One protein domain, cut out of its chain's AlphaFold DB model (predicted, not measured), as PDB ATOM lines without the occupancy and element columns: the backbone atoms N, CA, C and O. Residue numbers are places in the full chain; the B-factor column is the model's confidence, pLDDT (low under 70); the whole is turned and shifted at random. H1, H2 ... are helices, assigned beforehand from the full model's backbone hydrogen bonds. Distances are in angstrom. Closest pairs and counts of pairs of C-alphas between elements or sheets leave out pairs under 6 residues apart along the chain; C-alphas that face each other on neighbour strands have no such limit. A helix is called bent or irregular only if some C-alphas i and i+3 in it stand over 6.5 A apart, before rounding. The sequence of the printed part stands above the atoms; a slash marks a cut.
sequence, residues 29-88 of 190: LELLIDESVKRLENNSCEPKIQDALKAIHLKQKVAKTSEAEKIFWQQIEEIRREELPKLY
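What this domain is: This is residues 29 to 88 of the 190 residues of an uncharacterized protein of candidate division Zixibacteria bacterium SM1_73 (UniProt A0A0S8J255). Three helices are strung along one open, bracket-shaped path: H2 makes the base, H3 runs off at a wide corner from its far end, and at its near end the link of residues 42 to 48 stands as the other side and ends in H1. The space between H1 and H3 is empty, and no helix packs on another. The printed part has 60 residues, with named helices H1, H2 and H3 in that order along the chain and no named strand; the class is all helix. The whole is extended, with a radius of gyration of the C-alphas of 17.8 A, and elongated, spanning 48 by 27 by 17 A along its three main axes.

How they stand to each other: H1, residues 29 to 41, touches no helix. After it, 7 residues make a short link to H2, residues 49 to 63, and these two helices are apart, with no C-alpha of the one within 8 A of the other. A tight link of 3 residues joins H2 to H3, residues 67 to 87, and H2 and H3 are apart too, with no C-alpha of the one within 8 A of the other. H1 and H3 are apart as well. H3 has a kink of 26 degrees near residue 81; it is neither bent nor irregular, but only just: C-alphas 82 and 85 are 6.4 A apart. In H1 and H2 every O i to N i+4 pair is within hydrogen-bond range, and in H3 15 of 17 are.

Where its parts are: H1 begins at Leu 29, with its C-alpha at (17.630, -21.974, 16.019), and ends at Glu 41, 18.6 A from first to last C-alpha. H2 runs from Ile 49, with its C-alpha at (17.318, -3.478, 28.523), to Ala 63, over 20.6 A. H3 is the longest helix, with 21 residues from Glu 67 to Leu 87, and measures 29.7 A; C-alpha 87 is at (23.730, -47.628, 37.686).

The domain as a whole: The two C-alphas farthest apart are those of Glu 46 and Lys 86, 48.0 A, and the C-alphas of Leu 29 and Tyr 88, the first and last printed, are 35.5 A apart. Residues 29 to 35, 37 to 44, 46 to 64, 66 to 72 and 74 to 88 stand free, with no C-alpha 8 or more residues away along the chain within 10 A. The printed part has no cut and no long link. The mean pLDDT of the printed part is 75.3; 17 residues are under 70, among them residues 59 to 65. The mean is 73 in H1, 68 in H2 and 85 in H3.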
ATOM      1  N   LEU A  29      17.504 -22.293  14.596       69.12
ATOM      2  CA  LEU A  29      17.630 -21.974  16.019       69.12
ATOM      3  C   LEU A  29      19.056 -22.198  16.538       69.12
ATOM      4  O   LEU A  29      19.584 -21.335  17.236       69.12
ATOM      5  N   GLU A  30      19.680 -23.322  16.183       70.75
ATOM      6  CA  GLU A  30      21.061 -23.637  16.580       70.75
ATOM      7  C   GLU A  30      22.054 -22.600  16.043       70.75
ATOM      8  O   GLU A  30      22.868 -22.076  16.802       70.75
ATOM      9  N   LEU A  31      21.922 -22.205  14.771       74.31
ATOM     10  CA  LEU A  31      22.755 -21.154  14.178       74.31
ATOM     11  C   LEU A  31      22.600 -19.799  14.885       74.31
ATOM     12  O   LEU A  31      23.595 -19.113  15.120       74.31
ATOM     13  N   LEU A  32      21.373 -19.417  15.254       70.75
ATOM     14  CA  LEU A  32      21.102 -18.156  15.953       70.75
ATOM     15  C   LEU A  32      21.658 -18.144  17.385       70.75
ATOM     16  O   LEU A  32      22.092 -17.092  17.867       70.75
ATOM     17  N   ILE A  33      21.661 -19.294  18.065       74.75
ATOM     18  CA  ILE A  33      22.262 -19.444  19.397       74.75
ATOM     19  C   ILE A  33      23.784 -19.298  19.297       74.75
ATOM     20  O   ILE A  33      24.355 -18.475  20.013       74.75
ATOM     21  N   ASP A  34      24.423 -20.011  18.368       75.75
ATOM     22  CA  ASP A  34      25.877 -19.964  18.172       75.75
ATOM     23  C   ASP A  34      26.374 -18.564  17.788       75.75
ATOM     24  O   ASP A  34      27.401 -18.093  18.286       75.75
ATOM     25  N   GLU A  35      25.639 -17.861  16.925       75.62
ATOM     26  CA  GLU A  35      25.971 -16.486  16.547       75.62
ATOM     27  C   GLU A  35      25.839 -15.523  17.738       75.62
ATOM     28  O   GLU A  35      26.686 -14.645  17.936       75.62
ATOM     29  N   SER A  36      24.813 -15.706  18.572       67.56
ATOM     30  CA  SER A  36      24.579 -14.877  19.759       67.56
ATOM     31  C   SER A  36      25.654 -15.083  20.827       67.56
ATOM     32  O   SER A  36      26.137 -14.105  21.399       67.56
ATOM     33  N   VAL A  37      26.078 -16.329  21.065       73.12
ATOM     34  CA  VAL A  37      27.162 -16.657  22.007       73.12
ATOM     35  C   VAL A  37      28.480 -16.043  21.540       73.12
ATOM     36  O   VAL A  37      29.111 -15.317  22.306       73.12
ATOM     37  N   LYS A  38      28.835 -16.197  20.258       76.94
ATOM     38  CA  LYS A  38      30.041 -15.567  19.685       76.94
ATOM     39  C   LYS A  38      30.026 -14.041  19.799       76.94
ATOM     40  O   LYS A  38      31.067 -13.417  20.003       76.94
ATOM     41  N   ARG A  39      28.857 -13.405  19.662       70.00
ATOM     42  CA  ARG A  39      28.704 -11.948  19.830       70.00
ATOM     43  C   ARG A  39      28.876 -11.490  21.278       70.00
ATOM     44  O   ARG A  39      29.417 -10.404  21.494       70.00
ATOM     45  N   LEU A  40      28.438 -12.299  22.243       68.88
ATOM     46  CA  LEU A  40      28.616 -12.036  23.673       68.88
ATOM     47  C   LEU A  40      30.077 -12.211  24.104       68.88
ATOM     48  O   LEU A  40      30.605 -11.348  24.797       68.88
ATOM     49  N   GLU A  41      30.749 -13.271  23.647       76.88
ATOM     50  CA  GLU A  41      32.161 -13.543  23.968       76.88
ATOM     51  C   GLU A  41      33.105 -12.439  23.476       76.88
ATOM     52  O   GLU A  41      34.069 -12.084  24.151       76.88
ATOM     53  N   ASN A  42      32.788 -11.832  22.331       87.44
ATOM     54  CA  ASN A  42      33.574 -10.738  21.768       87.44
ATOM     55  C   ASN A  42      33.325  -9.374  22.445       87.44
ATOM     56  O   ASN A  42      33.817  -8.363  21.947       87.44
ATOM     57  N   ASN A  43      32.551  -9.311  23.543       71.50
ATOM     58  CA  ASN A  43      32.150  -8.077  24.246       71.50
ATOM     59  C   ASN A  43      31.541  -6.999  23.320       71.50
ATOM     60  O   ASN A  43      31.511  -5.817  23.653       71.50
ATOM     61  N   SER A  44      31.059  -7.398  22.138       64.75
ATOM     62  CA  SER A  44      30.632  -6.486  21.070       64.75
ATOM     63  C   SER A  44      29.169  -6.054  21.205       64.75
ATOM     64  O   SER A  44      28.678  -5.285  20.377       64.75
ATOM     65  N   CYS A  45      28.447  -6.568  22.198       62.06
ATOM     66  CA  CYS A  45      27.028  -6.303  22.367       62.06
ATOM     67  C   CYS A  45      26.786  -5.757  23.774       62.06
ATOM     68  O   CYS A  45      26.841  -6.512  24.741       62.06
ATOM     69  N   GLU A  46      26.503  -4.458  23.892       70.19
ATOM     70  CA  GLU A  46      25.849  -3.934  25.091       70.19
ATOM     71  C   GLU A  46      24.403  -4.449  25.083       70.19
ATOM     72  O   GLU A  46      23.621  -4.059  24.206       70.19
ATOM     73  N   PRO A  47      24.020  -5.362  25.997       65.50
ATOM     74  CA  PRO A  47      22.675  -5.907  26.006       65.50
ATOM     75  C   PRO A  47      21.684  -4.776  26.274       65.50
ATOM     76  O   PRO A  47      21.722  -4.115  27.315       65.50
ATOM     77  N   LYS A  48      20.767  -4.545  25.331       80.38
ATOM     78  CA  LYS A  48      19.710  -3.556  25.526       80.38
ATOM     79  C   LYS A  48      18.771  -4.068  26.609       80.38
ATOM     80  O   LYS A  48      18.420  -5.245  26.645       80.38
ATOM     81  N   ILE A  49      18.281  -3.162  27.453       66.62
ATOM     82  CA  ILE A  49      17.318  -3.478  28.523       66.62
ATOM     83  C   ILE A  49      16.103  -4.261  27.975       66.62
ATOM     84  O   ILE A  49      15.571  -5.141  28.645       66.62
ATOM     85  N   GLN A  50      15.704  -4.009  26.722       73.69
ATOM     86  CA  GLN A  50      14.636  -4.745  26.037       73.69
ATOM     87  C   GLN A  50      14.932  -6.240  25.835       73.69
ATOM     88  O   GLN A  50      14.012  -7.051  25.942       73.69
ATOM     89  N   ASP A  51      16.183  -6.619  25.577       75.06
ATOM     90  CA  ASP A  51      16.572  -8.017  25.374       75.06
ATOM     91  C   ASP A  51      16.573  -8.774  26.702       75.06
ATOM     92  O   ASP A  51      16.053  -9.888  26.785       75.06
ATOM     93  N   ALA A  52      17.026  -8.123  27.778       64.00
ATOM     94  CA  ALA A  52      16.908  -8.654  29.133       64.00
ATOM     95  C   ALA A  52      15.435  -8.858  29.535       64.00
ATOM     96  O   ALA A  52      15.074  -9.909  30.064       64.00
ATOM     97  N   LEU A  53      14.555  -7.901  29.220       60.75
ATOM     98  CA  LEU A  53      13.118  -8.022  29.481       60.75
ATOM     99  C   LEU A  53      12.465  -9.142  28.654       60.75
ATOM    100  O   LEU A  53      11.643  -9.889  29.189       60.75
ATOM    101  N   LYS A  54      12.854  -9.319  27.383       81.06
ATOM    102  CA  LYS A  54      12.402 -10.451  26.554       81.06
ATOM    103  C   LYS A  54      12.874 -11.791  27.111       81.06
ATOM    104  O   LYS A  54      12.070 -12.717  27.179       81.06
ATOM    105  N   ALA A  55      14.126 -11.890  27.556       71.94
ATOM    106  CA  ALA A  55      14.665 -13.096  28.181       71.94
ATOM    107  C   ALA A  55      13.939 -13.433  29.493       71.94
ATOM    108  O   ALA A  55      13.574 -14.585  29.717       71.94
ATOM    109  N   ILE A  56      13.646 -12.432  30.333       64.81
ATOM    110  CA  ILE A  56      12.850 -12.608  31.557       64.81
ATOM    111  C   ILE A  56      11.426 -13.066  31.220       64.81
ATOM    112  O   ILE A  56      10.908 -13.971  31.871       64.81
ATOM    113  N   HIS A  57      10.800 -12.505  30.185       73.25
ATOM    114  CA  HIS A  57       9.456 -12.896  29.756       73.25
ATOM    115  C   HIS A  57       9.411 -14.318  29.172       73.25
ATOM    116  O   HIS A  57       8.496 -15.082  29.475       73.25
ATOM    117  N   LEU A  58      10.413 -14.706  28.377       70.38
ATOM    118  CA  LEU A  58      10.605 -16.081  27.906       70.38
ATOM    119  C   LEU A  58      10.814 -17.032  29.083       70.38
ATOM    120  O   LEU A  58      10.119 -18.036  29.176       70.38
ATOM    121  N   LYS A  59      11.668 -16.668  30.043       66.81
ATOM    122  CA  LYS A  59      11.870 -17.428  31.281       66.81
ATOM    123  C   LYS A  59      10.576 -17.570  32.082       66.81
ATOM    124  O   LYS A  59      10.327 -18.637  32.619       66.81
ATOM    125  N   GLN A  60       9.729 -16.544  32.138       67.50
ATOM    126  CA  GLN A  60       8.414 -16.612  32.785       67.50
ATOM    127  C   GLN A  60       7.405 -17.465  32.005       67.50
ATOM    128  O   GLN A  60       6.580 -18.129  32.624       67.50
ATOM    129  N   LYS A  61       7.455 -17.467  30.668       67.44
ATOM    130  CA  LYS A  61       6.624 -18.343  29.824       67.44
ATOM    131  C   LYS A  61       7.033 -19.807  29.937       67.44
ATOM    132  O   LYS A  61       6.156 -20.649  30.025       67.44
ATOM    133  N   VAL A  62       8.333 -20.079  30.005       60.44
ATOM    134  CA  VAL A  62       8.877 -21.414  30.286       60.44
ATOM    135  C   VAL A  62       8.601 -21.810  31.746       60.44
ATOM    136  O   VAL A  62       8.224 -22.934  32.022       60.44
ATOM    137  N   ALA A  63       8.678 -20.873  32.701       57.88
ATOM    138  CA  ALA A  63       8.350 -21.134  34.109       57.88
ATOM    139  C   ALA A  63       6.847 -21.348  34.360       57.88
ATOM    140  O   ALA A  63       6.480 -22.046  35.306       57.88
ATOM    141  N   LYS A  64       5.967 -20.806  33.505       62.16
ATOM    142  CA  LYS A  64       4.565 -21.233  33.381       62.16
ATOM    143  C   LYS A  64       4.519 -22.566  32.633       62.16
ATOM    144  O   LYS A  64       3.940 -22.678  31.558       62.16
ATOM    145  N   THR A  65       5.173 -23.552  33.228       58.09
ATOM    146  CA  THR A  65       5.234 -24.932  32.769       58.09
ATOM    147  C   THR A  65       3.815 -25.412  32.497       58.09
ATOM    148  O   THR A  65       2.954 -25.428  33.386       58.09
ATOM    149  N   SER A  66       3.549 -25.737  31.234       72.06
ATOM    150  CA  SER A  66       2.309 -26.406  30.860       72.06
ATOM    151  C   SER A  66       2.204 -27.711  31.655       72.06
ATOM    152  O   SER A  66       3.220 -28.273  32.073       72.06
ATOM    153  N   GLU A  67       0.990 -28.212  31.891       80.50
ATOM    154  CA  GLU A  67       0.816 -29.509  32.564       80.50
ATOM    155  C   GLU A  67       1.653 -30.612  31.897       80.50
ATOM    156  O   GLU A  67       2.234 -31.443  32.591       80.50
ATOM    157  N   ALA A  68       1.829 -30.545  30.573       74.19
ATOM    158  CA  ALA A  68       2.682 -31.455  29.816       74.19
ATOM    159  C   ALA A  68       4.165 -31.388  30.224       74.19
ATOM    160  O   ALA A  68       4.818 -32.421  30.332       74.19
ATOM    161  N   GLU A  69       4.705 -30.198  30.498       73.94
ATOM    162  CA  GLU A  69       6.098 -30.052  30.935       73.94
ATOM    163  C   GLU A  69       6.304 -30.580  32.361       73.94
ATOM    164  O   GLU A  69       7.320 -31.211  32.650       73.94
ATOM    165  N   LYS A  70       5.317 -30.405  33.249       84.00
ATOM    166  CA  LYS A  70       5.352 -31.017  34.588       84.00
ATOM    167  C   LYS A  70       5.353 -32.541  34.508       84.00
ATOM    168  O   LYS A  70       6.157 -33.171  35.188       84.00
ATOM    169  N   ILE A  71       4.498 -33.112  33.657       86.44
ATOM    170  CA  ILE A  71       4.445 -34.560  33.407       86.44
ATOM    171  C   ILE A  71       5.789 -35.052  32.860       86.44
ATOM    172  O   ILE A  71       6.315 -36.049  33.346       86.44
ATOM    173  N   PHE A  72       6.387 -34.326  31.913       85.62
ATOM    174  CA  PHE A  72       7.696 -34.667  31.361       85.62
ATOM    175  C   PHE A  72       8.794 -34.692  32.437       85.62
ATOM    176  O   PHE A  72       9.513 -35.680  32.563       85.62
ATOM    177  N   TRP A  73       8.903 -33.644  33.260       83.88
ATOM    178  CA  TRP A  73       9.890 -33.618  34.344       83.88
ATOM    179  C   TRP A  73       9.640 -34.696  35.395       83.88
ATOM    180  O   TRP A  73      10.597 -35.277  35.905       83.88
ATOM    181  N   GLN A  74       8.376 -34.999  35.690       90.81
ATOM    182  CA  GLN A  74       8.010 -36.080  36.597       90.81
ATOM    183  C   GLN A  74       8.467 -37.442  36.058       90.81
ATOM    184  O   GLN A  74       9.060 -38.207  36.809       90.81
ATOM    185  N   GLN A  75       8.285 -37.704  34.761       92.94
ATOM    186  CA  GLN A  75       8.777 -38.924  34.111       92.94
ATOM    187  C   GLN A  75      10.308 -39.011  34.117       92.94
ATOM    188  O   GLN A  75      10.860 -40.072  34.394       92.94
ATOM    189  N   ILE A  76      11.018 -37.907  33.855       85.75
ATOM    190  CA  ILE A  76      12.487 -37.875  33.952       85.75
ATOM    191  C   ILE A  76      12.951 -38.174  35.379       85.75
ATOM    192  O   ILE A  76      13.919 -38.910  35.572       85.75
ATOM    193  N   GLU A  77      12.274 -37.614  36.377       87.69
ATOM    194  CA  GLU A  77      12.597 -37.848  37.780       87.69
ATOM    195  C   GLU A  77      12.289 -39.292  38.205       87.69
ATOM    196  O   GLU A  77      13.052 -39.886  38.961       87.69
ATOM    197  N   GLU A  78      11.222 -39.889  37.678       94.75
ATOM    198  CA  GLU A  78      10.868 -41.293  37.889       94.75
ATOM    199  C   GLU A  78      11.905 -42.233  37.256       94.75
ATOM    200  O   GLU A  78      12.455 -43.086  37.951       94.75
ATOM    201  N   ILE A  79      12.303 -41.985  36.002       89.94
ATOM    202  CA  ILE A  79      13.400 -42.712  35.337       89.94
ATOM    203  C   ILE A  79      14.698 -42.568  36.131       89.94
ATOM    204  O   ILE A  79      15.411 -43.548  36.335       89.94
ATOM    205  N   ARG A  80      15.016 -41.364  36.621       82.69
ATOM    206  CA  ARG A  80      16.179 -41.168  37.493       82.69
ATOM    207  C   ARG A  80      16.053 -42.001  38.763       82.69
ATOM    208  O   ARG A  80      17.005 -42.672  39.125       82.69
ATOM    209  N   ARG A  81      14.907 -42.021  39.435       88.19
ATOM    210  CA  ARG A  81      14.739 -42.825  40.655       88.19
ATOM    211  C   ARG A  81      14.824 -44.328  40.412       88.19
ATOM    212  O   ARG A  81      15.280 -45.031  41.305       88.19
ATOM    213  N   GLU A  82      14.413 -44.823  39.250       90.38
ATOM    214  CA  GLU A  82      14.450 -46.258  38.949       90.38
ATOM    215  C   GLU A  82      15.799 -46.724  38.395       90.38
ATOM    216  O   GLU A  82      16.311 -47.767  38.803       90.38
ATOM    217  N   GLU A  83      16.387 -45.966  37.471       87.81
ATOM    218  CA  GLU A  83      17.604 -46.362  36.756       87.81
ATOM    219  C   GLU A  83      18.879 -45.913  37.474       87.81
ATOM    220  O   GLU A  83      19.893 -46.614  37.449       87.81
ATOM    221  N   LEU A  84      18.854 -44.766  38.159       79.38
ATOM    222  CA  LEU A  84      20.052 -44.217  38.794       79.38
ATOM    223  C   LEU A  84      20.549 -45.090  39.959       79.38
ATOM    224  O   LEU A  84      21.755 -45.310  40.004       79.38
ATOM    225  N   PRO A  85      19.696 -45.698  40.812       81.44
ATOM    226  CA  PRO A  85      20.160 -46.668  41.807       81.44
ATOM    227  C   PRO A  85      20.699 -47.971  41.205       81.44
ATOM    228  O   PRO A  85      21.511 -48.640  41.838       81.44
ATOM    229  N   LYS A  86      20.271 -48.354  39.991       83.31
ATOM    230  CA  LYS A  86      20.808 -49.539  39.293       83.31
ATOM    231  C   LYS A  86      22.211 -49.269  38.752       83.31
ATOM    232  O   LYS A  86      23.073 -50.142  38.818       83.31
ATOM    233  N   LEU A  87      22.437 -48.063  38.224       78.00
ATOM    234  CA  LEU A  87      23.730 -47.628  37.686       78.00
ATOM    235  C   LEU A  87      24.716 -47.214  38.786       78.00
ATOM    236  O   LEU A  87      25.921 -47.435  38.665       78.00
ATOM    237  N   TYR A  88      24.194 -46.635  39.861       73.69
ATOM    238  CA  TYR A  88      24.934 -46.130  41.007       73.69
ATOM    239  C   TYR A  88      24.195 -46.571  42.268       73.69
ATOM    240  O   TYR A  88      23.431 -45.781  42.827       73.69
TER     241      TYR A  88